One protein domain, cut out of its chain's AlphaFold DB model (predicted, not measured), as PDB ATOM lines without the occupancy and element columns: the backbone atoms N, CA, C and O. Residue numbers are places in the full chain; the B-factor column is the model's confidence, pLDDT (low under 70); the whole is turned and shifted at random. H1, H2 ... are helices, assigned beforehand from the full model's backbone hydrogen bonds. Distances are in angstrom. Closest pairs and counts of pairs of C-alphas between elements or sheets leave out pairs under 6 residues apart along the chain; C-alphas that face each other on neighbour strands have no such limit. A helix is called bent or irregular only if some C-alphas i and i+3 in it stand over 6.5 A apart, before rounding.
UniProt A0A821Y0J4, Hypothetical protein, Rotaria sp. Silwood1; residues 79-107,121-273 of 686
ATOM      1  N   ILE A  79     -24.439  67.101 274.128       76.38
ATOM      2  CA  ILE A  79     -24.506  65.699 273.710       76.38
ATOM      3  C   ILE A  79     -23.259  65.384 272.898       76.38
ATOM      4  O   ILE A  79     -22.548  64.458 273.255       76.38
ATOM      5  N   ILE A  80     -22.935  66.193 271.889       71.88
ATOM      6  CA  ILE A  80     -21.691  66.123 271.124       71.88
ATOM      7  C   ILE A  80     -20.525  66.226 272.093       71.88
ATOM      8  O   ILE A  80     -19.685  65.352 272.063       71.88
ATOM      9  N   ARG A  81     -20.505  67.188 273.021       71.81
ATOM     10  CA  ARG A  81     -19.435  67.339 274.014       71.81
ATOM     11  C   ARG A  81     -19.373  66.177 274.993       71.81
ATOM     12  O   ARG A  81     -18.286  65.792 275.375       71.81
ATOM     13  N   ASN A  82     -20.490  65.597 275.418       74.50
ATOM     14  CA  ASN A  82     -20.493  64.433 276.304       74.50
ATOM     15  C   ASN A  82     -20.071  63.169 275.562       74.50
ATOM     16  O   ASN A  82     -19.375  62.343 276.141       74.50
ATOM     17  N   ILE A  83     -20.459  63.023 274.295       70.56
ATOM     18  CA  ILE A  83     -19.990  61.961 273.409       70.56
ATOM     19  C   ILE A  83     -18.496  62.166 273.192       70.56
ATOM     20  O   ILE A  83     -17.727  61.309 273.602       70.56
ATOM     21  N   THR A  84     -18.048  63.314 272.690       65.88
ATOM     22  CA  THR A  84     -16.625  63.601 272.490       65.88
ATOM     23  C   THR A  84     -15.838  63.491 273.786       65.88
ATOM     24  O   THR A  84     -14.763  62.928 273.736       65.88
ATOM     25  N   ARG A  85     -16.361  63.882 274.957       64.69
ATOM     26  CA  ARG A  85     -15.708  63.677 276.266       64.69
ATOM     27  C   ARG A  85     -15.625  62.224 276.693       64.69
ATOM     28  O   ARG A  85     -14.593  61.793 277.202       64.69
ATOM     29  N   LYS A  86     -16.700  61.454 276.510       73.31
ATOM     30  CA  LYS A  86     -16.673  60.006 276.750       73.31
ATOM     31  C   LYS A  86     -15.645  59.357 275.832       73.31
ATOM     32  O   LYS A  86     -14.831  58.594 276.320       73.31
ATOM     33  N   TRP A  87     -15.619  59.735 274.558       59.69
ATOM     34  CA  TRP A  87     -14.621  59.305 273.581       59.69
ATOM     35  C   TRP A  87     -13.210  59.822 273.908       59.69
ATOM     36  O   TRP A  87     -12.244  59.099 273.712       59.69
ATOM     37  N   GLN A  88     -13.071  61.013 274.493       58.81
ATOM     38  CA  GLN A  88     -11.799  61.608 274.919       58.81
ATOM     39  C   GLN A  88     -11.164  60.882 276.088       58.81
ATOM     40  O   GLN A  88      -9.941  60.805 276.134       58.81
ATOM     41  N   LYS A  89     -11.960  60.304 276.998       59.41
ATOM     42  CA  LYS A  89     -11.412  59.376 277.999       59.41
ATOM     43  C   LYS A  89     -10.650  58.220 277.338       59.41
ATOM     44  O   LYS A  89      -9.778  57.640 277.971       59.41
ATOM     45  N   TYR A  90     -10.942  57.934 276.068       54.09
ATOM     46  CA  TYR A  90     -10.270  56.928 275.257       54.09
ATOM     47  C   TYR A  90      -9.322  57.516 274.192       54.09
ATOM     48  O   TYR A  90      -8.650  56.733 273.527       54.09
ATOM     49  N   LEU A  91      -9.230  58.847 274.004       48.78
ATOM     50  CA  LEU A  91      -8.368  59.464 272.983       48.78
ATOM     51  C   LEU A  91      -7.045  59.994 273.576       48.78
ATOM     52  O   LEU A  91      -7.049  60.922 274.389       48.78
ATOM     53  N   PRO A  92      -5.897  59.464 273.119       45.59
ATOM     54  CA  PRO A  92      -4.569  59.721 273.669       45.59
ATOM     55  C   PRO A  92      -4.098  61.168 273.862       45.59
ATOM     56  O   PRO A  92      -3.479  61.517 274.866       45.59
ATOM     57  N   TRP A  93      -4.335  62.030 272.877       50.09
ATOM     58  CA  TRP A  93      -3.679  63.340 272.803       50.09
ATOM     59  C   TRP A  93      -4.275  64.377 273.762       50.09
ATOM     60  O   TRP A  93      -3.590  65.323 274.157       50.09
ATOM     61  N   TYR A  94      -5.534  64.199 274.169       43.72
ATOM     62  CA  TYR A  94      -6.233  65.137 275.047       43.72
ATOM     63  C   TYR A  94      -5.636  65.142 276.464       43.72
ATOM     64  O   TYR A  94      -5.465  66.200 277.068       43.72
ATOM     65  N   TYR A  95      -5.210  63.973 276.949       44.75
ATOM     66  CA  TYR A  95      -4.533  63.825 278.242       44.75
ATOM     67  C   TYR A  95      -3.150  64.510 278.251       44.75
ATOM     68  O   TYR A  95      -2.750  65.119 279.243       44.75
ATOM     69  N   SER A  96      -2.439  64.468 277.117       45.47
ATOM     70  CA  SER A  96      -1.094  65.039 276.953       45.47
ATOM     71  C   SER A  96      -1.085  66.575 276.999       45.47
ATOM     72  O   SER A  96      -0.224  67.171 277.644       45.47
ATOM     73  N   LYS A  97      -2.076  67.235 276.379       46.88
ATOM     74  CA  LYS A  97      -2.172  68.708 276.342       46.88
ATOM     75  C   LYS A  97      -2.393  69.317 277.729       46.88
ATOM     76  O   LYS A  97      -1.829  70.362 278.041       46.88
ATOM     77  N   ASN A  98      -3.163  68.630 278.569       45.34
ATOM     78  CA  ASN A  98      -3.363  69.032 279.951       45.34
ATOM     79  C   ASN A  98      -2.074  68.802 280.769       45.34
ATOM     80  O   ASN A  98      -1.547  69.755 281.339       45.34
ATOM     81  N   GLN A  99      -1.452  67.618 280.713       44.41
ATOM     82  CA  GLN A  99      -0.180  67.361 281.417       44.41
ATOM     83  C   GLN A  99       0.990  68.287 281.000       44.41
ATOM     84  O   GLN A  99       1.890  68.560 281.796       44.41
ATOM     85  N   GLN A 100       0.999  68.821 279.774       45.50
ATOM     86  CA  GLN A 100       2.042  69.750 279.319       45.50
ATOM     87  C   GLN A 100       1.939  71.157 279.934       45.50
ATOM     88  O   GLN A 100       2.980  71.758 280.214       45.50
ATOM     89  N   HIS A 101       0.734  71.660 280.225       47.47
ATOM     90  CA  HIS A 101       0.575  72.898 281.006       47.47
ATOM     91  C   HIS A 101       1.093  72.733 282.447       47.47
ATOM     92  O   HIS A 101       1.660  73.665 283.016       47.47
ATOM     93  N   GLN A 102       0.989  71.520 282.995       42.88
ATOM     94  CA  GLN A 102       1.537  71.124 284.296       42.88
ATOM     95  C   GLN A 102       3.082  71.137 284.319       42.88
ATOM     96  O   GLN A 102       3.688  71.665 285.252       42.88
ATOM     97  N   HIS A 103       3.746  70.617 283.278       44.31
ATOM     98  CA  HIS A 103       5.216  70.584 283.222       44.31
ATOM     99  C   HIS A 103       5.864  71.950 282.959       44.31
ATOM    100  O   HIS A 103       6.946  72.213 283.485       44.31
ATOM    101  N   GLN A 104       5.216  72.841 282.201       46.84
ATOM    102  CA  GLN A 104       5.743  74.192 281.971       46.84
ATOM    103  C   GLN A 104       5.790  75.026 283.263       46.84
ATOM    104  O   GLN A 104       6.740  75.783 283.454       46.84
ATOM    105  N   HIS A 105       4.851  74.825 284.194       48.41
ATOM    106  CA  HIS A 105       4.885  75.485 285.503       48.41
ATOM    107  C   HIS A 105       5.930  74.893 286.461       48.41
ATOM    108  O   HIS A 105       6.593  75.655 287.161       48.41
ATOM    109  N   LYS A 106       6.147  73.568 286.459       46.12
ATOM    110  CA  LYS A 106       7.145  72.921 287.338       46.12
ATOM    111  C   LYS A 106       8.596  73.225 286.915       46.12
ATOM    112  O   LYS A 106       9.490  73.227 287.753       46.12
ATOM    113  N   ILE A 107       8.839  73.530 285.634       48.41
ATOM    114  CA  ILE A 107      10.175  73.890 285.114       48.41
ATOM    115  C   ILE A 107      10.512  75.371 285.360       48.41
ATOM    116  O   ILE A 107      11.685  75.703 285.499       48.41
ATOM    117  N   GLY A 121       9.181  75.348 272.808       59.78
ATOM    118  CA  GLY A 121       8.358  76.274 272.018       59.78
ATOM    119  C   GLY A 121       8.531  76.082 270.505       59.78
ATOM    120  O   GLY A 121       7.551  76.070 269.754       59.78
ATOM    121  N   LYS A 122       9.768  75.830 270.048       65.81
ATOM    122  CA  LYS A 122      10.048  75.488 268.643       65.81
ATOM    123  C   LYS A 122       9.377  74.173 268.238       65.81
ATOM    124  O   LYS A 122       8.743  74.127 267.187       65.81
ATOM    125  N   ILE A 123       9.450  73.130 269.067       60.31
ATOM    126  CA  ILE A 123       8.795  71.838 268.792       60.31
ATOM    127  C   ILE A 123       7.271  72.001 268.697       60.31
ATOM    128  O   ILE A 123       6.659  71.471 267.773       60.31
ATOM    129  N   GLN A 124       6.652  72.787 269.583       57.56
ATOM    130  CA  GLN A 124       5.210  73.062 269.536       57.56
ATOM    131  C   GLN A 124       4.791  73.786 268.249       57.56
ATOM    132  O   GLN A 124       3.775  73.438 267.643       57.56
ATOM    133  N   TYR A 125       5.587  74.757 267.799       61.84
ATOM    134  CA  TYR A 125       5.353  75.457 266.539       61.84
ATOM    135  C   TYR A 125       5.443  74.508 265.333       61.84
ATOM    136  O   TYR A 125       4.550  74.500 264.480       61.84
ATOM    137  N   TRP A 126       6.459  73.638 265.306       62.69
ATOM    138  CA  TRP A 126       6.609  72.613 264.270       62.69
ATOM    139  C   TRP A 126       5.456  71.610 264.275       62.69
ATOM    140  O   TRP A 126       4.893  71.349 263.214       62.69
ATOM    141  N   CYS A 127       5.023  71.123 265.441       56.09
ATOM    142  CA  CYS A 127       3.856  70.246 265.557       56.09
ATOM    143  C   CYS A 127       2.577  70.916 265.037       56.09
ATOM    144  O   CYS A 127       1.794  70.276 264.340       56.09
ATOM    145  N   LYS A 128       2.375  72.213 265.304       62.28
ATOM    146  CA  LYS A 128       1.203  72.965 264.826       62.28
ATOM    147  C   LYS A 128       1.211  73.146 263.303       62.28
ATOM    148  O   LYS A 128       0.164  73.032 262.667       62.28
ATOM    149  N   ILE A 129       2.384  73.378 262.707       68.44
ATOM    150  CA  ILE A 129       2.562  73.413 261.245       68.44
ATOM    151  C   ILE A 129       2.317  72.036 260.631       68.44
ATOM    152  O   ILE A 129       1.628  71.931 259.617       68.44
ATOM    153  N   LEU A 130       2.867  70.987 261.241       61.53
ATOM    154  CA  LEU A 130       2.754  69.618 260.751       61.53
ATOM    155  C   LEU A 130       1.296  69.141 260.801       61.53
ATOM    156  O   LEU A 130       0.800  68.596 259.821       61.53
ATOM    157  N   PHE A 131       0.577  69.467 261.877       62.34
ATOM    158  CA  PHE A 131      -0.850  69.184 262.026       62.34
ATOM    159  C   PHE A 131      -1.706  69.929 260.994       62.34
ATOM    160  O   PHE A 131      -2.609  69.352 260.394       62.34
ATOM    161  N   ARG A 132      -1.389  71.202 260.714       67.50
ATOM    162  CA  ARG A 132      -2.082  71.977 259.674       67.50
ATOM    163  C   ARG A 132      -1.868  71.378 258.280       67.50
ATOM    164  O   ARG A 132      -2.798  71.373 257.480       67.50
ATOM    165  N   LYS A 133      -0.672  70.851 257.993       70.81
ATOM    166  CA  LYS A 133      -0.385  70.144 256.733       70.81
ATOM    167  C   LYS A 133      -1.114  68.799 256.654       70.81
ATOM    168  O   LYS A 133      -1.749  68.543 255.640       70.81
ATOM    169  N   LEU A 134      -1.100  68.002 257.723       64.38
ATOM    170  CA  LEU A 134      -1.857  66.744 257.835       64.38
ATOM    171  C   LEU A 134      -3.354  66.946 257.575       64.38
ATOM    172  O   LEU A 134      -3.961  66.199 256.815       64.38
ATOM    173  N   PHE A 135      -3.939  68.006 258.138       66.19
ATOM    174  CA  PHE A 135      -5.355  68.315 257.943       66.19
ATOM    175  C   PHE A 135      -5.710  68.587 256.473       66.19
ATOM    176  O   PHE A 135      -6.764  68.169 256.000       66.19
ATOM    177  N   HIS A 136      -4.821  69.256 255.730       73.06
ATOM    178  CA  HIS A 136      -5.030  69.494 254.303       73.06
ATOM    179  C   HIS A 136      -5.017  68.193 253.490       73.06
ATOM    180  O   HIS A 136      -5.877  68.023 252.629       73.06
ATOM    181  N   TYR A 137      -4.100  67.265 253.782       71.88
ATOM    182  CA  TYR A 137      -4.037  65.980 253.078       71.88
ATOM    183  C   TYR A 137      -5.224  65.074 253.403       71.88
ATOM    184  O   TYR A 137      -5.779  64.462 252.495       71.88
ATOM    185  N   LEU A 138      -5.706  65.086 254.646       70.56
ATOM    186  CA  LEU A 138      -6.901  64.334 255.031       70.56
ATOM    187  C   LEU A 138      -8.172  64.857 254.360       70.56
ATOM    188  O   LEU A 138      -9.030  64.065 253.982       70.56
ATOM    189  N   LEU A 139      -8.289  66.169 254.146       75.69
ATOM    190  CA  LEU A 139      -9.419  66.745 253.411       75.69
ATOM    191  C   LEU A 139      -9.366  66.367 251.922       75.69
ATOM    192  O   LEU A 139     -10.391  66.026 251.336       75.69
ATOM    193  N   ILE A 140      -8.170  66.357 251.325       80.75
ATOM    194  CA  ILE A 140      -7.961  65.876 249.950       80.75
ATOM    195  C   ILE A 140      -8.301  64.381 249.846       80.75
ATOM    196  O   ILE A 140      -9.031  63.989 248.940       80.75
ATOM    197  N   SER A 141      -7.844  63.567 250.799       77.31
ATOM    198  CA  SER A 141      -8.172  62.140 250.892       77.31
ATOM    199  C   SER A 141      -9.685  61.926 251.029       77.31
ATOM    200  O   SER A 141     -10.271  61.140 250.290       77.31
ATOM    201  N   PHE A 142     -10.361  62.719 251.868       78.94
ATOM    202  CA  PHE A 142     -11.818  62.689 252.009       78.94
ATOM    203  C   PHE A 142     -12.550  63.058 250.711       78.94
ATOM    204  O   PHE A 142     -13.527  62.406 250.352       78.94
ATOM    205  N   LEU A 143     -12.082  64.074 249.979       84.06
ATOM    206  CA  LEU A 143     -12.654  64.444 248.681       84.06
ATOM    207  C   LEU A 143     -12.496  63.321 247.654       84.06
ATOM    208  O   LEU A 143     -13.451  63.021 246.941       84.06
ATOM    209  N   ILE A 144     -11.330  62.676 247.601       82.50
ATOM    210  CA  ILE A 144     -11.078  61.542 246.701       82.50
ATOM    211  C   ILE A 144     -11.979  60.362 247.072       82.50
ATOM    212  O   ILE A 144     -12.659  59.827 246.201       82.50
ATOM    213  N   MET A 145     -12.079  60.030 248.361       79.50
ATOM    214  CA  MET A 145     -13.002  59.014 248.872       79.50
ATOM    215  C   MET A 145     -14.452  59.314 248.500       79.50
ATOM    216  O   MET A 145     -15.187  58.424 248.079       79.50
ATOM    217  N   PHE A 146     -14.877  60.571 248.628       82.38
ATOM    218  CA  PHE A 146     -16.224  60.983 248.262       82.38
ATOM    219  C   PHE A 146     -16.460  60.832 246.756       82.38
ATOM    220  O   PHE A 146     -17.473  60.263 246.354       82.38
ATOM    221  N   ILE A 147     -15.506  61.259 245.922       84.38
ATOM    222  CA  ILE A 147     -15.559  61.076 244.466       84.38
ATOM    223  C   ILE A 147     -15.652  59.583 244.126       84.38
ATOM    224  O   ILE A 147     -16.533  59.189 243.365       84.38
ATOM    225  N   GLU A 148     -14.832  58.729 244.738       80.75
ATOM    226  CA  GLU A 148     -14.904  57.278 244.540       80.75
ATOM    227  C   GLU A 148     -16.266  56.703 244.944       80.75
ATOM    228  O   GLU A 148     -16.872  55.970 244.162       80.75
ATOM    229  N   CYS A 149     -16.795  57.081 246.110       81.56
ATOM    230  CA  CYS A 149     -18.130  56.684 246.555       81.56
ATOM    231  C   CYS A 149     -19.219  57.128 245.569       81.56
ATOM    232  O   CYS A 149     -20.098  56.334 245.239       81.56
ATOM    233  N   THR A 150     -19.153  58.356 245.041       81.62
ATOM    234  CA  THR A 150     -20.120  58.831 244.037       81.62
ATOM    235  C   THR A 150     -20.015  58.069 242.720       81.62
ATOM    236  O   THR A 150     -21.045  57.743 242.133       81.62
ATOM    237  N   ILE A 151     -18.801  57.707 242.286       80.25
ATOM    238  CA  ILE A 151     -18.582  56.875 241.098       80.25
ATOM    239  C   ILE A 151     -19.194  55.486 241.310       80.25
ATOM    240  O   ILE A 151     -19.857  54.980 240.410       80.25
ATOM    241  N   ILE A 152     -19.029  54.889 242.493       75.56
ATOM    242  CA  ILE A 152     -19.598  53.574 242.824       75.56
ATOM    243  C   ILE A 152     -21.123  53.638 242.862       75.56
ATOM    244  O   ILE A 152     -21.783  52.792 242.266       75.56
ATOM    245  N   ILE A 153     -21.696  54.649 243.521       81.19
ATOM    246  CA  ILE A 153     -23.150  54.851 243.571       81.19
ATOM    247  C   ILE A 153     -23.700  55.049 242.156       81.19
ATOM    248  O   ILE A 153     -24.715  54.452 241.805       81.19
ATOM    249  N   TYR A 154     -23.011  55.825 241.317       81.00
ATOM    250  CA  TYR A 154     -23.381  56.023 239.919       81.00
ATOM    251  C   TYR A 154     -23.301  54.721 239.105       81.00
ATOM    252  O   TYR A 154     -24.225  54.400 238.354       81.00
ATOM    253  N   GLN A 155     -22.236  53.931 239.276       75.56
ATOM    254  CA  GLN A 155     -22.078  52.614 238.642       75.56
ATOM    255  C   GLN A 155     -23.160  51.624 239.092       75.56
ATOM    256  O   GLN A 155     -23.686  50.875 238.271       75.56
ATOM    257  N   PHE A 156     -23.527  51.647 240.374       75.56
ATOM    258  CA  PHE A 156     -24.598  50.819 240.921       75.56
ATOM    259  C   PHE A 156     -25.965  51.242 240.367       75.56
ATOM    260  O   PHE A 156     -26.721  50.413 239.867       75.56
ATOM    261  N   HIS A 157     -26.259  52.545 240.379       78.12
ATOM    262  CA  HIS A 157     -27.528  53.098 239.904       78.12
ATOM    263  C   HIS A 157     -27.742  52.876 238.401       78.12
ATOM    264  O   HIS A 157     -28.858  52.625 237.954       78.12
ATOM    265  N   THR A 158     -26.677  52.938 237.601       77.38
ATOM    266  CA  THR A 158     -26.753  52.688 236.150       77.38
ATOM    267  C   THR A 158     -26.888  51.204 235.780       77.38
ATOM    268  O   THR A 158     -26.969  50.894 234.595       77.38
ATOM    269  N   ASN A 159     -26.979  50.311 236.776       63.41
ATOM    270  CA  ASN A 159     -27.428  48.917 236.711       63.41
ATOM    271  C   ASN A 159     -26.993  48.136 235.448       63.41
ATOM    272  O   ASN A 159     -27.697  48.085 234.442       63.41
ATOM    273  N   LEU A 160     -25.858  47.435 235.561       55.47
ATOM    274  CA  LEU A 160     -25.551  46.121 234.959       55.47
ATOM    275  C   LEU A 160     -25.608  45.895 233.426       55.47
ATOM    276  O   LEU A 160     -25.040  44.894 232.990       55.47
ATOM    277  N   CYS A 161     -26.209  46.749 232.592       43.78
ATOM    278  CA  CYS A 161     -26.576  46.342 231.224       43.78
ATOM    279  C   CYS A 161     -25.854  47.039 230.065       43.78
ATOM    280  O   CYS A 161     -25.678  46.403 229.027       43.78
ATOM    281  N   ASN A 162     -25.333  48.262 230.200       51.31
ATOM    282  CA  ASN A 162     -24.555  48.853 229.103       51.31
ATOM    283  C   ASN A 162     -23.054  48.631 229.290       51.31
ATOM    284  O   ASN A 162     -22.310  49.456 229.813       51.31
ATOM    285  N   ARG A 163     -22.663  47.455 228.791       48.75
ATOM    286  CA  ARG A 163     -21.361  46.784 228.610       48.75
ATOM    287  C   ARG A 163     -20.164  47.628 228.121       48.75
ATOM    288  O   ARG A 163     -19.129  47.063 227.785       48.75
ATOM    289  N   LEU A 164     -20.277  48.950 228.044       49.34
ATOM    290  CA  LEU A 164     -19.310  49.862 227.431       49.34
ATOM    291  C   LEU A 164     -19.271  51.205 228.171       49.34
ATOM    292  O   LEU A 164     -19.215  52.270 227.558       49.34
ATOM    293  N   LEU A 165     -19.287  51.178 229.502       53.41
ATOM    294  CA  LEU A 165     -18.872  52.339 230.281       53.41
ATOM    295  C   LEU A 165     -17.382  52.562 229.982       53.41
ATOM    296  O   LEU A 165     -16.518  51.856 230.490       53.41
ATOM    297  N   ASN A 166     -17.156  53.455 229.012       67.38
ATOM    298  CA  ASN A 166     -15.912  53.958 228.443       67.38
ATOM    299  C   ASN A 166     -14.645  53.351 229.059       67.38
ATOM    300  O   ASN A 166     -14.350  53.602 230.227       67.38
ATOM    301  N   LYS A 167     -13.804  52.686 228.251       75.81
ATOM    302  CA  LYS A 167     -12.433  52.297 228.656       75.81
ATOM    303  C   LYS A 167     -11.688  53.458 229.342       75.81
ATOM    304  O   LYS A 167     -10.840  53.228 230.196       75.81
ATOM    305  N   ASN A 168     -12.044  54.698 229.003       80.69
ATOM    306  CA  ASN A 168     -11.546  55.922 229.623       80.69
ATOM    307  C   ASN A 168     -11.989  56.118 231.086       80.69
ATOM    308  O   ASN A 168     -11.170  56.535 231.894       80.69
ATOM    309  N   LEU A 169     -13.230  55.788 231.455       78.56
ATOM    310  CA  LEU A 169     -13.705  55.860 232.845       78.56
ATOM    311  C   LEU A 169     -13.059  54.779 233.713       78.56
ATOM    312  O   LEU A 169     -12.701  55.050 234.854       78.56
ATOM    313  N   ILE A 170     -12.825  53.593 233.141       78.75
ATOM    314  CA  ILE A 170     -12.083  52.521 233.813       78.75
ATOM    315  C   ILE A 170     -10.632  52.950 234.080       78.75
ATOM    316  O   ILE A 170     -10.129  52.825 235.193       78.75
ATOM    317  N   LYS A 171      -9.971  53.542 233.076       83.62
ATOM    318  CA  LYS A 171      -8.628  54.124 233.238       83.62
ATOM    319  C   LYS A 171      -8.598  55.235 234.288       83.62
ATOM    320  O   LYS A 171      -7.690  55.255 235.107       83.62
ATOM    321  N   LEU A 172      -9.579  56.141 234.281       84.69
ATOM    322  CA  LEU A 172      -9.659  57.236 235.250       84.69
ATOM    323  C   LEU A 172      -9.840  56.709 236.679       84.69
ATOM    324  O   LEU A 172      -9.190  57.207 237.592       84.69
ATOM    325  N   HIS A 173     -10.661  55.676 236.869       82.38
ATOM    326  CA  HIS A 173     -10.840  55.053 238.177       82.38
ATOM    327  C   HIS A 173      -9.567  54.352 238.669       82.38
ATOM    328  O   HIS A 173      -9.190  54.535 239.819       82.38
ATOM    329  N   LEU A 174      -8.858  53.629 237.792       85.06
ATOM    330  CA  LEU A 174      -7.553  53.048 238.127       85.06
ATOM    331  C   LEU A 174      -6.549  54.134 238.550       85.06
ATOM    332  O   LEU A 174      -5.841  53.964 239.536       85.06
ATOM    333  N   ILE A 175      -6.503  55.260 237.830       87.75
ATOM    334  CA  ILE A 175      -5.632  56.389 238.183       87.75
ATOM    335  C   ILE A 175      -6.013  56.960 239.557       87.75
ATOM    336  O   ILE A 175      -5.122  57.201 240.369       87.75
ATOM    337  N   LEU A 176      -7.308  57.140 239.841       85.62
ATOM    338  CA  LEU A 176      -7.782  57.615 241.146       85.62
ATOM    339  C   LEU A 176      -7.410  56.655 242.281       85.62
ATOM    340  O   LEU A 176      -6.884  57.113 243.288       85.62
ATOM    341  N   GLU A 177      -7.593  55.346 242.099       84.19
ATOM    342  CA  GLU A 177      -7.227  54.332 243.098       84.19
ATOM    343  C   GLU A 177      -5.716  54.311 243.366       84.19
ATOM    344  O   GLU A 177      -5.288  54.243 244.520       84.19
ATOM    345  N   ILE A 178      -4.886  54.450 242.323       87.75
ATOM    346  CA  ILE A 178      -3.426  54.561 242.476       87.75
ATOM    347  C   ILE A 178      -3.064  55.829 243.259       87.75
ATOM    348  O   ILE A 178      -2.255  55.765 244.186       87.75
ATOM    349  N   ILE A 179      -3.668  56.973 242.923       87.88
ATOM    350  CA  ILE A 179      -3.450  58.233 243.649       87.88
ATOM    351  C   ILE A 179      -3.892  58.089 245.111       87.88
ATOM    352  O   ILE A 179      -3.156  58.496 246.009       87.88
ATOM    353  N   SER A 180      -5.040  57.458 245.366       85.50
ATOM    354  CA  SER A 180      -5.545  57.215 246.718       85.50
ATOM    355  C   SER A 180      -4.615  56.297 247.517       85.50
ATOM    356  O   SER A 180      -4.323  56.570 248.681       85.50
ATOM    357  N   CYS A 181      -4.064  55.249 246.894       86.25
ATOM    358  CA  CYS A 181      -3.065  54.380 247.522       86.25
ATOM    359  C   CYS A 181      -1.782  55.139 247.883       86.25
ATOM    360  O   CYS A 181      -1.249  54.953 248.976       86.25
ATOM    361  N   LEU A 182      -1.291  56.005 246.989       87.88
ATOM    362  CA  LEU A 182      -0.104  56.826 247.247       87.88
ATOM    363  C   LEU A 182      -0.336  57.823 248.388       87.88
ATOM    364  O   LEU A 182       0.550  57.999 249.225       87.88
ATOM    365  N   LEU A 183      -1.520  58.436 248.454       85.00
ATOM    366  CA  LEU A 183      -1.894  59.340 249.543       85.00
ATOM    367  C   LEU A 183      -2.000  58.606 250.882       85.00
ATOM    368  O   LEU A 183      -1.413  59.059 251.859       85.00
ATOM    369  N   LEU A 184      -2.649  57.438 250.925       83.44
ATOM    370  CA  LEU A 184      -2.717  56.631 252.147       83.44
ATOM    371  C   LEU A 184      -1.340  56.147 252.611       83.44
ATOM    372  O   LEU A 184      -1.063  56.124 253.808       83.44
ATOM    373  N   LEU A 185      -0.461  55.778 251.677       87.00
ATOM    374  CA  LEU A 185       0.912  55.395 251.996       87.00
ATOM    375  C   LEU A 185       1.698  56.581 252.570       87.00
ATOM    376  O   LEU A 185       2.448  56.421 253.534       87.00
ATOM    377  N   TYR A 186       1.496  57.778 252.020       86.00
ATOM    378  CA  TYR A 186       2.083  59.003 252.547       86.00
ATOM    379  C   TYR A 186       1.576  59.325 253.962       86.00
ATOM    380  O   TYR A 186       2.390  59.563 254.858       86.00
ATOM    381  N   ASP A 187       0.261  59.251 254.189       81.75
ATOM    382  CA  ASP A 187      -0.359  59.462 255.502       81.75
ATOM    383  C   ASP A 187       0.146  58.432 256.528       81.75
ATOM    384  O   ASP A 187       0.481  58.786 257.661       81.75
ATOM    385  N   TYR A 188       0.300  57.168 256.121       86.06
ATOM    386  CA  TYR A 188       0.879  56.112 256.953       86.06
ATOM    387  C   TYR A 188       2.328  56.412 257.352       86.06
ATOM    388  O   TYR A 188       2.684  56.285 258.526       86.06
ATOM    389  N   ILE A 189       3.166  56.851 256.405       86.81
ATOM    390  CA  ILE A 189       4.558  57.230 256.685       86.81
ATOM    391  C   ILE A 189       4.594  58.382 257.695       86.81
ATOM    392  O   ILE A 189       5.353  58.326 258.666       86.81
ATOM    393  N   GLN A 190       3.758  59.408 257.517       80.94
ATOM    394  CA  GLN A 190       3.679  60.526 258.457       80.94
ATOM    395  C   GLN A 190       3.229  60.082 259.850       80.94
ATOM    396  O   GLN A 190       3.841  60.476 260.846       80.94
ATOM    397  N   LEU A 191       2.202  59.235 259.930       81.50
ATOM    398  CA  LEU A 191       1.686  58.715 261.193       81.50
ATOM    399  C   LEU A 191       2.726  57.838 261.908       81.50
ATOM    400  O   LEU A 191       2.885  57.937 263.125       81.50
ATOM    401  N   TYR A 192       3.510  57.061 261.156       85.75
ATOM    402  CA  TYR A 192       4.646  56.302 261.676       85.75
ATOM    403  C   TYR A 192       5.762  57.210 262.219       85.75
ATOM    404  O   TYR A 192       6.261  56.985 263.326       85.75
ATOM    405  N   TYR A 193       6.141  58.267 261.489       83.19
ATOM    406  CA  TYR A 193       7.121  59.249 261.974       83.19
ATOM    407  C   TYR A 193       6.644  59.938 263.252       83.19
ATOM    408  O   TYR A 193       7.413  60.069 264.208       83.19
ATOM    409  N   TRP A 194       5.369  60.323 263.295       79.56
ATOM    410  CA  TRP A 194       4.752  60.922 264.474       79.56
ATOM    411  C   TRP A 194       4.758  59.960 265.670       79.56
ATOM    412  O   TRP A 194       5.145  60.347 266.775       79.56
ATOM    413  N   PHE A 195       4.430  58.683 265.446       80.44
ATOM    414  CA  PHE A 195       4.500  57.638 266.469       80.44
ATOM    415  C   PHE A 195       5.917  57.461 267.022       80.44
ATOM    416  O   PHE A 195       6.105  57.383 268.234       80.44
ATOM    417  N   LYS A 196       6.932  57.458 266.149       82.06
ATOM    418  CA  LYS A 196       8.339  57.345 266.560       82.06
ATOM    419  C   LYS A 196       8.787  58.526 267.430       82.06
ATOM    420  O   LYS A 196       9.638  58.352 268.303       82.06
ATOM    421  N   GLN A 197       8.233  59.715 267.196       77.19
ATOM    422  CA  GLN A 197       8.603  60.931 267.920       77.19
ATOM    423  C   GLN A 197       7.922  61.043 269.298       77.19
ATOM    424  O   GLN A 197       8.517  61.594 270.226       77.19
ATOM    425  N   ASN A 198       6.725  60.474 269.475       69.94
ATOM    426  CA  ASN A 198       5.980  60.512 270.738       69.94
ATOM    427  C   ASN A 198       6.231  59.267 271.618       69.94
ATOM    428  O   ASN A 198       5.577  58.240 271.482       69.94
ATOM    429  N   LYS A 199       7.145  59.379 272.594       66.12
ATOM    430  CA  LYS A 199       7.557  58.297 273.527       66.12
ATOM    431  C   LYS A 199       6.586  57.980 274.692       66.12
ATOM    432  O   LYS A 199       6.983  57.316 275.651       66.12
ATOM    433  N   GLN A 200       5.345  58.467 274.691       69.94
ATOM    434  CA  GLN A 200       4.450  58.298 275.850       69.94
ATOM    435  C   GLN A 200       3.772  56.910 275.873       69.94
ATOM    436  O   GLN A 200       2.985  56.567 274.993       69.94
ATOM    437  N   ARG A 201       4.063  56.121 276.926       55.69
ATOM    438  CA  ARG A 201       3.827  54.661 276.993       55.69
ATOM    439  C   ARG A 201       2.367  54.201 276.905       55.69
ATOM    440  O   ARG A 201       2.102  53.178 276.285       55.69
ATOM    441  N   ILE A 202       1.425  54.930 277.501       58.12
ATOM    442  CA  ILE A 202       0.010  54.508 277.594       58.12
ATOM    443  C   ILE A 202      -0.693  54.577 276.228       58.12
ATOM    444  O   ILE A 202      -1.647  53.851 275.961       58.12
ATOM    445  N   PHE A 203      -0.172  55.391 275.314       60.75
ATOM    446  CA  PHE A 203      -0.791  55.647 274.019       60.75
ATOM    447  C   PHE A 203      -0.294  54.739 272.903       60.75
ATOM    448  O   PHE A 203      -0.889  54.724 271.825       60.75
ATOM    449  N   HIS A 204       0.737  53.930 273.167       75.88
ATOM    450  CA  HIS A 204       1.251  53.013 272.162       75.88
ATOM    451  C   HIS A 204       0.196  52.009 271.708       75.88
ATOM    452  O   HIS A 204       0.140  51.745 270.521       75.88
ATOM    453  N   ILE A 205      -0.685  51.521 272.588       76.56
ATOM    454  CA  ILE A 205      -1.670  50.488 272.224       76.56
ATOM    455  C   ILE A 205      -2.745  51.043 271.277       76.56
ATOM    456  O   ILE A 205      -2.998  50.459 270.228       76.56
ATOM    457  N   LEU A 206      -3.352  52.188 271.605       73.38
ATOM    458  CA  LEU A 206      -4.389  52.809 270.768       73.38
ATOM    459  C   LEU A 206      -3.837  53.277 269.419       73.38
ATOM    460  O   LEU A 206      -4.455  53.024 268.386       73.38
ATOM    461  N   ILE A 207      -2.657  53.907 269.417       77.31
ATOM    462  CA  ILE A 207      -2.012  54.330 268.170       77.31
ATOM    463  C   ILE A 207      -1.581  53.106 267.351       77.31
ATOM    464  O   ILE A 207      -1.711  53.113 266.134       77.31
ATOM    465  N   PHE A 208      -1.136  52.026 267.995       81.81
ATOM    466  CA  PHE A 208      -0.787  50.780 267.318       81.81
ATOM    467  C   PHE A 208      -2.002  50.100 266.676       81.81
ATOM    468  O   PHE A 208      -1.914  49.684 265.525       81.81
ATOM    469  N   ILE A 209      -3.156  50.061 267.354       82.12
ATOM    470  CA  ILE A 209      -4.418  49.583 266.758       82.12
ATOM    471  C   ILE A 209      -4.781  50.425 265.529       82.12
ATOM    472  O   ILE A 209      -5.160  49.876 264.498       82.12
ATOM    473  N   TRP A 210      -4.617  51.747 265.606       82.19
ATOM    474  CA  TRP A 210      -4.832  52.640 264.465       82.19
ATOM    475  C   TRP A 210      -3.869  52.357 263.311       82.19
ATOM    476  O   TRP A 210      -4.312  52.252 262.173       82.19
ATOM    477  N   ILE A 211      -2.576  52.179 263.593       84.81
ATOM    478  CA  ILE A 211      -1.564  51.810 262.592       84.81
ATOM    479  C   ILE A 211      -1.941  50.489 261.913       84.81
ATOM    480  O   ILE A 211      -1.851  50.395 260.692       84.81
ATOM    481  N   ILE A 212      -2.405  49.494 262.675       87.50
ATOM    482  CA  ILE A 212      -2.860  48.207 262.133       87.50
ATOM    483  C   ILE A 212      -4.088  48.388 261.240       87.50
ATOM    484  O   ILE A 212      -4.119  47.836 260.143       87.50
ATOM    485  N   LEU A 213      -5.087  49.164 261.672       83.69
ATOM    486  CA  LEU A 213      -6.281  49.440 260.868       83.69
ATOM    487  C   LEU A 213      -5.934  50.175 259.564       83.69
ATOM    488  O   LEU A 213      -6.460  49.822 258.511       83.69
ATOM    489  N   TYR A 214      -5.010  51.141 259.610       84.56
ATOM    490  CA  TYR A 214      -4.505  51.830 258.418       84.56
ATOM    491  C   TYR A 214      -3.740  50.888 257.488       84.56
ATOM    492  O   TYR A 214      -3.961  50.902 256.280       84.56
ATOM    493  N   LEU A 215      -2.871  50.041 258.040       87.25
ATOM    494  CA  LEU A 215      -2.140  49.043 257.266       87.25
ATOM    495  C   LEU A 215      -3.106  48.061 256.588       87.25
ATOM    496  O   LEU A 215      -2.946  47.757 255.408       87.25
ATOM    497  N   PHE A 216      -4.134  47.611 257.308       87.00
ATOM    498  CA  PHE A 216      -5.185  46.754 256.770       87.00
ATOM    499  C   PHE A 216      -5.937  47.436 255.619       87.00
ATOM    500  O   PHE A 216      -6.095  46.832 254.560       87.00
ATOM    501  N   ALA A 217      -6.320  48.707 255.777       84.69
ATOM    502  CA  ALA A 217      -6.959  49.482 254.714       84.69
ATOM    503  C   ALA A 217      -6.069  49.606 253.463       84.69
ATOM    504  O   ALA A 217      -6.537  49.365 252.349       84.69
ATOM    505  N   ILE A 218      -4.769  49.885 253.634       86.44
ATOM    506  CA  ILE A 218      -3.796  49.941 252.528       86.44
ATOM    507  C   ILE A 218      -3.719  48.595 251.797       86.44
ATOM    508  O   ILE A 218      -3.733  48.563 250.567       86.44
ATOM    509  N   ILE A 219      -3.680  47.480 252.534       89.00
ATOM    510  CA  ILE A 219      -3.657  46.133 251.947       89.00
ATOM    511  C   ILE A 219      -4.944  45.866 251.153       89.00
ATOM    512  O   ILE A 219      -4.870  45.408 250.013       89.00
ATOM    513  N   CYS A 220      -6.119  46.192 251.704       86.12
ATOM    514  CA  CYS A 220      -7.397  46.047 251.002       86.12
ATOM    515  C   CYS A 220      -7.441  46.865 249.703       86.12
ATOM    516  O   CYS A 220      -7.873  46.351 248.668       86.12
ATOM    517  N   ARG A 221      -6.946  48.105 249.730       83.75
ATOM    518  CA  ARG A 221      -6.839  48.980 248.553       83.75
ATOM    519  C   ARG A 221      -5.886  48.441 247.493       83.75
ATOM    520  O   ARG A 221      -6.221  48.419 246.309       83.75
ATOM    521  N   PHE A 222      -4.730  47.940 247.911       88.19
ATOM    522  CA  PHE A 222      -3.768  47.331 247.000       88.19
ATOM    523  C   PHE A 222      -4.341  46.073 246.328       88.19
ATOM    524  O   PHE A 222      -4.221  45.904 245.114       88.19
ATOM    525  N   LEU A 223      -5.047  45.228 247.089       89.38
ATOM    526  CA  LEU A 223      -5.762  44.067 246.551       89.38
ATOM    527  C   LEU A 223      -6.874  44.478 245.572       89.38
ATOM    528  O   LEU A 223      -7.012  43.857 244.518       89.38
ATOM    529  N   SER A 224      -7.616  45.549 245.876       85.62
ATOM    530  CA  SER A 224      -8.607  46.133 244.962       85.62
ATOM    531  C   SER A 224      -7.961  46.563 243.638       85.62
ATOM    532  O   SER A 224      -8.448  46.188 242.570       85.62
ATOM    533  N   CYS A 225      -6.809  47.246 243.688       87.31
ATOM    534  CA  CYS A 225      -6.049  47.649 242.499       87.31
ATOM    535  C   CYS A 225      -5.617  46.448 241.644       87.31
ATOM    536  O   CYS A 225      -5.767  46.476 240.421       87.31
ATOM    537  N   ILE A 226      -5.114  45.377 242.272       89.62
ATOM    538  CA  ILE A 226      -4.705  44.153 241.562       89.62
ATOM    539  C   ILE A 226      -5.904  43.522 240.851       89.62
ATOM    540  O   ILE A 226      -5.822  43.192 239.669       89.62
ATOM    541  N   ILE A 227      -7.034  43.374 241.544       86.25
ATOM    542  CA  ILE A 227      -8.244  42.781 240.964       86.25
ATOM    543  C   ILE A 227      -8.771  43.642 239.819       86.25
ATOM    544  O   ILE A 227      -9.182  43.105 238.791       86.25
ATOM    545  N   TYR A 228      -8.696  44.965 239.953       82.25
ATOM    546  CA  TYR A 228      -9.063  45.893 238.892       82.25
ATOM    547  C   TYR A 228      -8.190  45.722 237.646       82.25
ATOM    548  O   TYR A 228      -8.694  45.690 236.523       82.25
ATOM    549  N   PHE A 229      -6.882  45.549 237.837       85.81
ATOM    550  CA  PHE A 229      -5.941  45.292 236.752       85.81
ATOM    551  C   PHE A 229      -6.212  43.948 236.058       85.81
ATOM    552  O   PHE A 229      -6.219  43.870 234.830       85.81
ATOM    553  N   ILE A 230      -6.524  42.898 236.825       86.94
ATOM    554  CA  ILE A 230      -6.901  41.584 236.282       86.94
ATOM    555  C   ILE A 230      -8.205  41.682 235.478       86.94
ATOM    556  O   ILE A 230      -8.275  41.178 234.357       86.94
ATOM    557  N   LEU A 231      -9.220  42.369 236.014       81.62
ATOM    558  CA  LEU A 231     -10.489  42.633 235.325       81.62
ATOM    559  C   LEU A 231     -10.284  43.425 234.028       81.62
ATOM    560  O   LEU A 231     -10.973  43.169 233.039       81.62
ATOM    561  N   PHE A 232      -9.331  44.359 234.019       81.25
ATOM    562  CA  PHE A 232      -8.970  45.136 232.837       81.25
ATOM    563  C   PHE A 232      -8.345  44.272 231.730       81.25
ATOM    564  O   PHE A 232      -8.645  44.494 230.558       81.25
ATOM    565  N   ILE A 233      -7.514  43.284 232.084       86.06
ATOM    566  CA  ILE A 233      -6.834  42.402 231.119       86.06
ATOM    567  C   ILE A 233      -7.757  41.291 230.605       86.06
ATOM    568  O   ILE A 233      -7.871  41.095 229.398       86.06
ATOM    569  N   ILE A 234      -8.380  40.539 231.516       84.19
ATOM    570  CA  ILE A 234      -9.087  39.283 231.197       84.19
ATOM    571  C   ILE A 234     -10.528  39.550 230.730       84.19
ATOM    572  O   ILE A 234     -11.134  38.727 230.044       84.19
ATOM    573  N   GLY A 235     -11.077  40.721 231.058       77.19
ATOM    574  CA  GLY A 235     -12.482  41.043 230.849       77.19
ATOM    575  C   GLY A 235     -13.368  40.609 232.022       77.19
ATOM    576  O   GLY A 235     -12.972  39.859 232.915       77.19
ATOM    577  N   SER A 236     -14.593  41.135 232.049       75.19
ATOM    578  CA  SER A 236     -15.509  41.002 233.187       75.19
ATOM    579  C   SER A 236     -16.127  39.601 233.270       75.19
ATOM    580  O   SER A 236     -16.991  39.240 232.468       75.19
ATOM    581  N   THR A 237     -15.717  38.819 234.274       82.81
ATOM    582  CA  THR A 237     -16.443  37.617 234.712       82.81
ATOM    583  C   THR A 237     -17.306  37.951 235.931       82.81
ATOM    584  O   THR A 237     -16.896  38.709 236.812       82.81
ATOM    585  N   LYS A 238     -18.517  37.381 236.005       81.50
ATOM    586  CA  LYS A 238     -19.489  37.686 237.075       81.50
ATOM    587  C   LYS A 238     -18.913  37.455 238.482       81.50
ATOM    588  O   LYS A 238     -19.154  38.260 239.375       81.50
ATOM    589  N   ASN A 239     -18.111  36.404 238.663       83.62
ATOM    590  CA  ASN A 239     -17.534  36.049 239.962       83.62
ATOM    591  C   ASN A 239     -16.481  37.066 240.434       83.62
ATOM    592  O   ASN A 239     -16.476  37.434 241.606       83.62
ATOM    593  N   LEU A 240     -15.635  37.576 239.528       79.75
ATOM    594  CA  LEU A 240     -14.649  38.609 239.867       79.75
ATOM    595  C   LEU A 240     -15.321  39.939 240.225       79.75
ATOM    596  O   LEU A 240     -14.856  40.636 241.124       79.75
ATOM    597  N   CYS A 241     -16.450  40.266 239.587       78.19
ATOM    598  CA  CYS A 241     -17.235  41.445 239.949       78.19
ATOM    599  C   CYS A 241     -17.792  41.356 241.377       78.19
ATOM    600  O   CYS A 241     -17.739  42.342 242.105       78.19
ATOM    601  N   ILE A 242     -18.282  40.189 241.809       81.94
ATOM    602  CA  ILE A 242     -18.798  40.005 243.177       81.94
ATOM    603  C   ILE A 242     -17.677  40.182 244.210       81.94
ATOM    604  O   ILE A 242     -17.850  40.919 245.180       81.94
ATOM    605  N   ILE A 243     -16.514  39.562 243.984       83.94
ATOM    606  CA  ILE A 243     -15.347  39.694 244.875       83.94
ATOM    607  C   ILE A 243     -14.901  41.159 244.967       83.94
ATOM    608  O   ILE A 243     -14.612  41.650 246.058       83.94
ATOM    609  N   PHE A 244     -14.908  41.873 243.840       81.19
ATOM    610  CA  PHE A 244     -14.602  43.301 243.800       81.19
ATOM    611  C   PHE A 244     -15.568  44.125 244.663       81.19
ATOM    612  O   PHE A 244     -15.119  44.928 245.477       81.19
ATOM    613  N   TYR A 245     -16.880  43.892 244.554       81.75
ATOM    614  CA  TYR A 245     -17.861  44.601 245.382       81.75
ATOM    615  C   TYR A 245     -17.662  44.342 246.878       81.75
ATOM    616  O   TYR A 245     -17.753  45.276 247.673       81.75
ATOM    617  N   ILE A 246     -17.333  43.107 247.266       85.25
ATOM    618  CA  ILE A 246     -17.059  42.766 248.667       85.25
ATOM    619  C   ILE A 246     -15.815  43.511 249.166       85.25
ATOM    620  O   ILE A 246     -15.873  44.166 250.208       85.25
ATOM    621  N   LEU A 247     -14.714  43.496 248.413       81.62
ATOM    622  CA  LEU A 247     -13.491  44.211 248.797       81.62
ATOM    623  C   LEU A 247     -13.685  45.728 248.841       81.62
ATOM    624  O   LEU A 247     -13.180  46.385 249.753       81.62
ATOM    625  N   LYS A 248     -14.474  46.289 247.923       78.75
ATOM    626  CA  LYS A 248     -14.786  47.719 247.947       78.75
ATOM    627  C   LYS A 248     -15.707  48.085 249.110       78.75
ATOM    628  O   LYS A 248     -15.530  49.138 249.713       78.75
ATOM    629  N   SER A 249     -16.628  47.199 249.490       80.12
ATOM    630  CA  SER A 249     -17.444  47.385 250.694       80.12
ATOM    631  C   SER A 249     -16.608  47.340 251.979       80.12
ATOM    632  O   SER A 249     -16.860  48.124 252.886       80.12
ATOM    633  N   LEU A 250     -15.555  46.514 252.036       81.62
ATOM    634  CA  LEU A 250     -14.597  46.500 253.150       81.62
ATOM    635  C   LEU A 250     -13.809  47.815 253.251       81.62
ATOM    636  O   LEU A 250     -13.535  48.277 254.356       81.62
ATOM    637  N   SER A 251     -13.524  48.469 252.122       76.31
ATOM    638  CA  SER A 251     -12.901  49.802 252.093       76.31
ATOM    639  C   SER A 251     -13.806  50.899 252.692       76.31
ATOM    640  O   SER A 251     -13.304  51.934 253.121       76.31
ATOM    641  N   LEU A 252     -15.118  50.671 252.882       76.25
ATOM    642  CA  LEU A 252     -15.982  51.614 253.620       76.25
ATOM    643  C   LEU A 252     -15.605  51.757 255.104       76.25
ATOM    644  O   LEU A 252     -15.985  52.747 255.732       76.25
ATOM    645  N   ILE A 253     -14.825  50.827 255.667       80.62
ATOM    646  CA  ILE A 253     -14.234  50.980 257.007       80.62
ATOM    647  C   ILE A 253     -13.378  52.258 257.076       80.62
ATOM    648  O   ILE A 253     -13.326  52.915 258.116       80.62
ATOM    649  N   GLU A 254     -12.783  52.688 255.965       76.31
ATOM    650  CA  GLU A 254     -12.008  53.929 255.887       76.31
ATOM    651  C   GLU A 254     -12.869  55.172 256.109       76.31
ATOM    652  O   GLU A 254     -12.427  56.109 256.772       76.31
ATOM    653  N   CYS A 255     -14.122  55.172 255.641       75.56
ATOM    654  CA  CYS A 255     -15.056  56.256 255.942       75.56
ATOM    655  C   CYS A 255     -15.297  56.369 257.450       75.56
ATOM    656  O   CYS A 255     -15.406  57.476 257.968       75.56
ATOM    657  N   ILE A 256     -15.332  55.247 258.175       80.50
ATOM    658  CA  ILE A 256     -15.463  55.257 259.638       80.50
ATOM    659  C   ILE A 256     -14.208  55.869 260.273       80.50
ATOM    660  O   ILE A 256     -14.329  56.732 261.141       80.50
ATOM    661  N   ILE A 257     -13.014  55.486 259.809       79.25
ATOM    662  CA  ILE A 257     -11.736  56.036 260.296       79.25
ATOM    663  C   ILE A 257     -11.653  57.551 260.032       79.25
ATOM    664  O   ILE A 257     -11.291  58.318 260.926       79.25
ATOM    665  N   LEU A 258     -12.056  58.004 258.843       74.56
ATOM    666  CA  LEU A 258     -12.103  59.425 258.486       74.56
ATOM    667  C   LEU A 258     -13.131  60.196 259.326       74.56
ATOM    668  O   LEU A 258     -12.837  61.289 259.813       74.56
ATOM    669  N   CYS A 259     -14.311  59.618 259.569       76.81
ATOM    670  CA  CYS A 259     -15.312  60.199 260.464       76.81
ATOM    671  C   CYS A 259     -14.790  60.346 261.901       76.81
ATOM    672  O   CYS A 259     -15.075  61.353 262.549       76.81
ATOM    673  N   LEU A 260     -13.995  59.391 262.396       77.62
ATOM    674  CA  LEU A 260     -13.349  59.499 263.707       77.62
ATOM    675  C   LEU A 260     -12.322  60.638 263.745       77.62
ATOM    676  O   LEU A 260     -12.215  61.325 264.761       77.62
ATOM    677  N   PHE A 261     -11.609  60.893 262.646       74.19
ATOM    678  CA  PHE A 261     -10.669  62.013 262.560       74.19
ATOM    679  C   PHE A 261     -11.372  63.383 262.605       74.19
ATOM    680  O   PHE A 261     -10.846  64.338 263.178       74.19
ATOM    681  N   LEU A 262     -12.600  63.485 262.081       72.94
ATOM    682  CA  LEU A 262     -13.406  64.712 262.142       72.94
ATOM    683  C   LEU A 262     -13.867  65.083 263.564       72.94
ATOM    684  O   LEU A 262     -14.316  66.208 263.782       72.94
ATOM    685  N   ILE A 263     -13.728  64.198 264.555       76.31
ATOM    686  CA  ILE A 263     -14.159  64.471 265.934       76.31
ATOM    687  C   ILE A 263     -13.395  65.655 266.543       76.31
ATOM    688  O   ILE A 263     -14.006  66.507 267.189       76.31
ATOM    689  N   GLU A 264     -12.083  65.752 266.325       72.50
ATOM    690  CA  GLU A 264     -11.254  66.826 266.887       72.50
ATOM    691  C   GLU A 264     -11.579  68.226 266.329       72.50
ATOM    692  O   GLU A 264     -11.816  69.135 267.132       72.50
ATOM    693  N   PRO A 265     -11.656  68.459 265.000       72.75
ATOM    694  CA  PRO A 265     -12.042  69.767 264.474       72.75
ATOM    695  C   PRO A 265     -13.479  70.133 264.855       72.75
ATOM    696  O   PRO A 265     -13.736  71.292 265.181       72.75
ATOM    697  N   ILE A 266     -14.403  69.161 264.885       74.69
ATOM    698  CA  ILE A 266     -15.770  69.389 265.372       74.69
ATOM    699  C   ILE A 266     -15.728  69.846 266.826       74.69
ATOM    700  O   ILE A 266     -16.421  70.791 267.183       74.69
ATOM    701  N   GLN A 267     -14.895  69.238 267.663       73.38
ATOM    702  CA  GLN A 267     -14.773  69.633 269.057       73.38
ATOM    703  C   GLN A 267     -14.162  71.028 269.218       73.38
ATOM    704  O   GLN A 267     -14.712  71.833 269.958       73.38
ATOM    705  N   LEU A 268     -13.076  71.351 268.512       76.69
ATOM    706  CA  LEU A 268     -12.492  72.697 268.551       76.69
ATOM    707  C   LEU A 268     -13.506  73.753 268.102       76.69
ATOM    708  O   LEU A 268     -13.589  74.830 268.689       76.69
ATOM    709  N   PHE A 269     -14.311  73.425 267.092       78.62
ATOM    710  CA  PHE A 269     -15.404  74.269 266.641       78.62
ATOM    711  C   PHE A 269     -16.509  74.398 267.699       78.62
ATOM    712  O   PHE A 269     -16.967  75.504 267.972       78.62
ATOM    713  N   VAL A 270     -16.907  73.294 268.336       78.88
ATOM    714  CA  VAL A 270     -17.884  73.265 269.437       78.88
ATOM    715  C   VAL A 270     -17.397  74.107 270.613       78.88
ATOM    716  O   VAL A 270     -18.156  74.933 271.106       78.88
ATOM    717  N   ASP A 271     -16.143  73.945 271.028       79.81
ATOM    718  CA  ASP A 271     -15.530  74.682 272.132       79.81
ATOM    719  C   ASP A 271     -15.416  76.177 271.792       79.81
ATOM    720  O   ASP A 271     -15.750  77.023 272.620       79.81
ATOM    721  N   TYR A 272     -15.047  76.525 270.554       83.56
ATOM    722  CA  TYR A 272     -15.053  77.910 270.071       83.56
ATOM    723  C   TYR A 272     -16.459  78.523 270.103       83.56
ATOM    724  O   TYR A 272     -16.657  79.620 270.632       83.56
ATOM    725  N   MET A 273     -17.452  77.808 269.573       83.31
ATOM    726  CA  MET A 273     -18.845  78.253 269.555       83.31
ATOM    727  C   MET A 273     -19.410  78.386 270.968       83.31
ATOM    728  O   MET A 273     -20.153  79.328 271.243       83.31
TER     729      MET A 273
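AT A GLANCE: This is residues 79 to 107 and 121 to 273 of the 686 residues of the protein "Hypothetical protein" of Rotaria sp. Silwood1 (UniProt A0A821Y0J4). Three long helices, H3, H4 and H5, run up and down side by side, with H4 in the middle; H6 folds back along H5, and H7 leads from it to H3. H8 continues to one side, where H1 packs on it, while residues 97 to 107 of H2 stick out near the same end as the free residues 121 to 126 of H3. The printed part has 182 residues with eight named helices, H1 to H8 in order, and no named strand, and its class is all helix. It is loose, with a radius of gyration of the C-alphas of 20.3 A, and spans 70 by 34 by 26 A, only just a rod.

IN THESE COORDINATES: H1, residues 79 to 88, begins with C-alpha 79 at (-24.506, 65.699, 273.710). H2, residues 92 to 107, has a kink of 27 degrees near residue 99. H3, residues 121 to 157, is 53.4 A long and begins with C-alpha 121 at (8.358, 76.274, 272.018). H4, residues 167 to 197, measures 45.4 A, and H5, residues 201 to 234, measures 50.0 A. H5 is only just irregular: C-alphas 202 and 205 are 6.9 A apart. H6 holds residues 238 to 251, H7 residues 253 to 261 and H8 residues 263 to 273, ending with C-alpha 273 at (-18.845, 78.253, 269.555).

HOW THE PARTS SIT: H5 is the hub, touching H2, H4 and H6. H4 and H5 form a helical hairpin at a shallow tilt of 19 degrees, opposite ways; their closest C-alphas, of Cys 181 and Arg 221, are 6.7 A apart. H5 and H6 form another at 23 degrees, with the C-alphas of Ser 224 and Leu 247 closest at 6.5 A. H3 and H4 form a third at 27 degrees, with those of Ser 141 and Ser 180 closest at 7.0 A. H3 and H7 only just touch, with 3 pairs of C-alphas within 8 A, the closest being Phe 142 and Leu 258 at 7.3 A. H2 touches H5 with residue 92 alone, only just, with 3 pairs; the C-alphas of Pro 92 and Phe 203 are closest at 5.6 A. H1 and H8 touch at a steep tilt of 49 degrees, with the C-alphas of Thr 84 and Ile 263 closest at 7.1 A. H3 and H5 are apart. Every O i to N i+4 pair is within hydrogen-bond range in H1, H3, H4, H6, H7 and H8, against 7 of 12 in H2 and 28 of 30 in H5.

THE WHOLE: The C-alphas farthest apart, of Ile 107 and Cys 161, are 70.8 A apart. Residues 108 to 120 are not printed, and C-alphas 107 and 121 are 13.4 A apart across this cut. Of the links printed whole, H3 to H4 is short and the others are tight. The mean pLDDT of the printed part is 73.7; 51 residues are under 70, among them 87 to 107, 121 to 132 and 159 to 166.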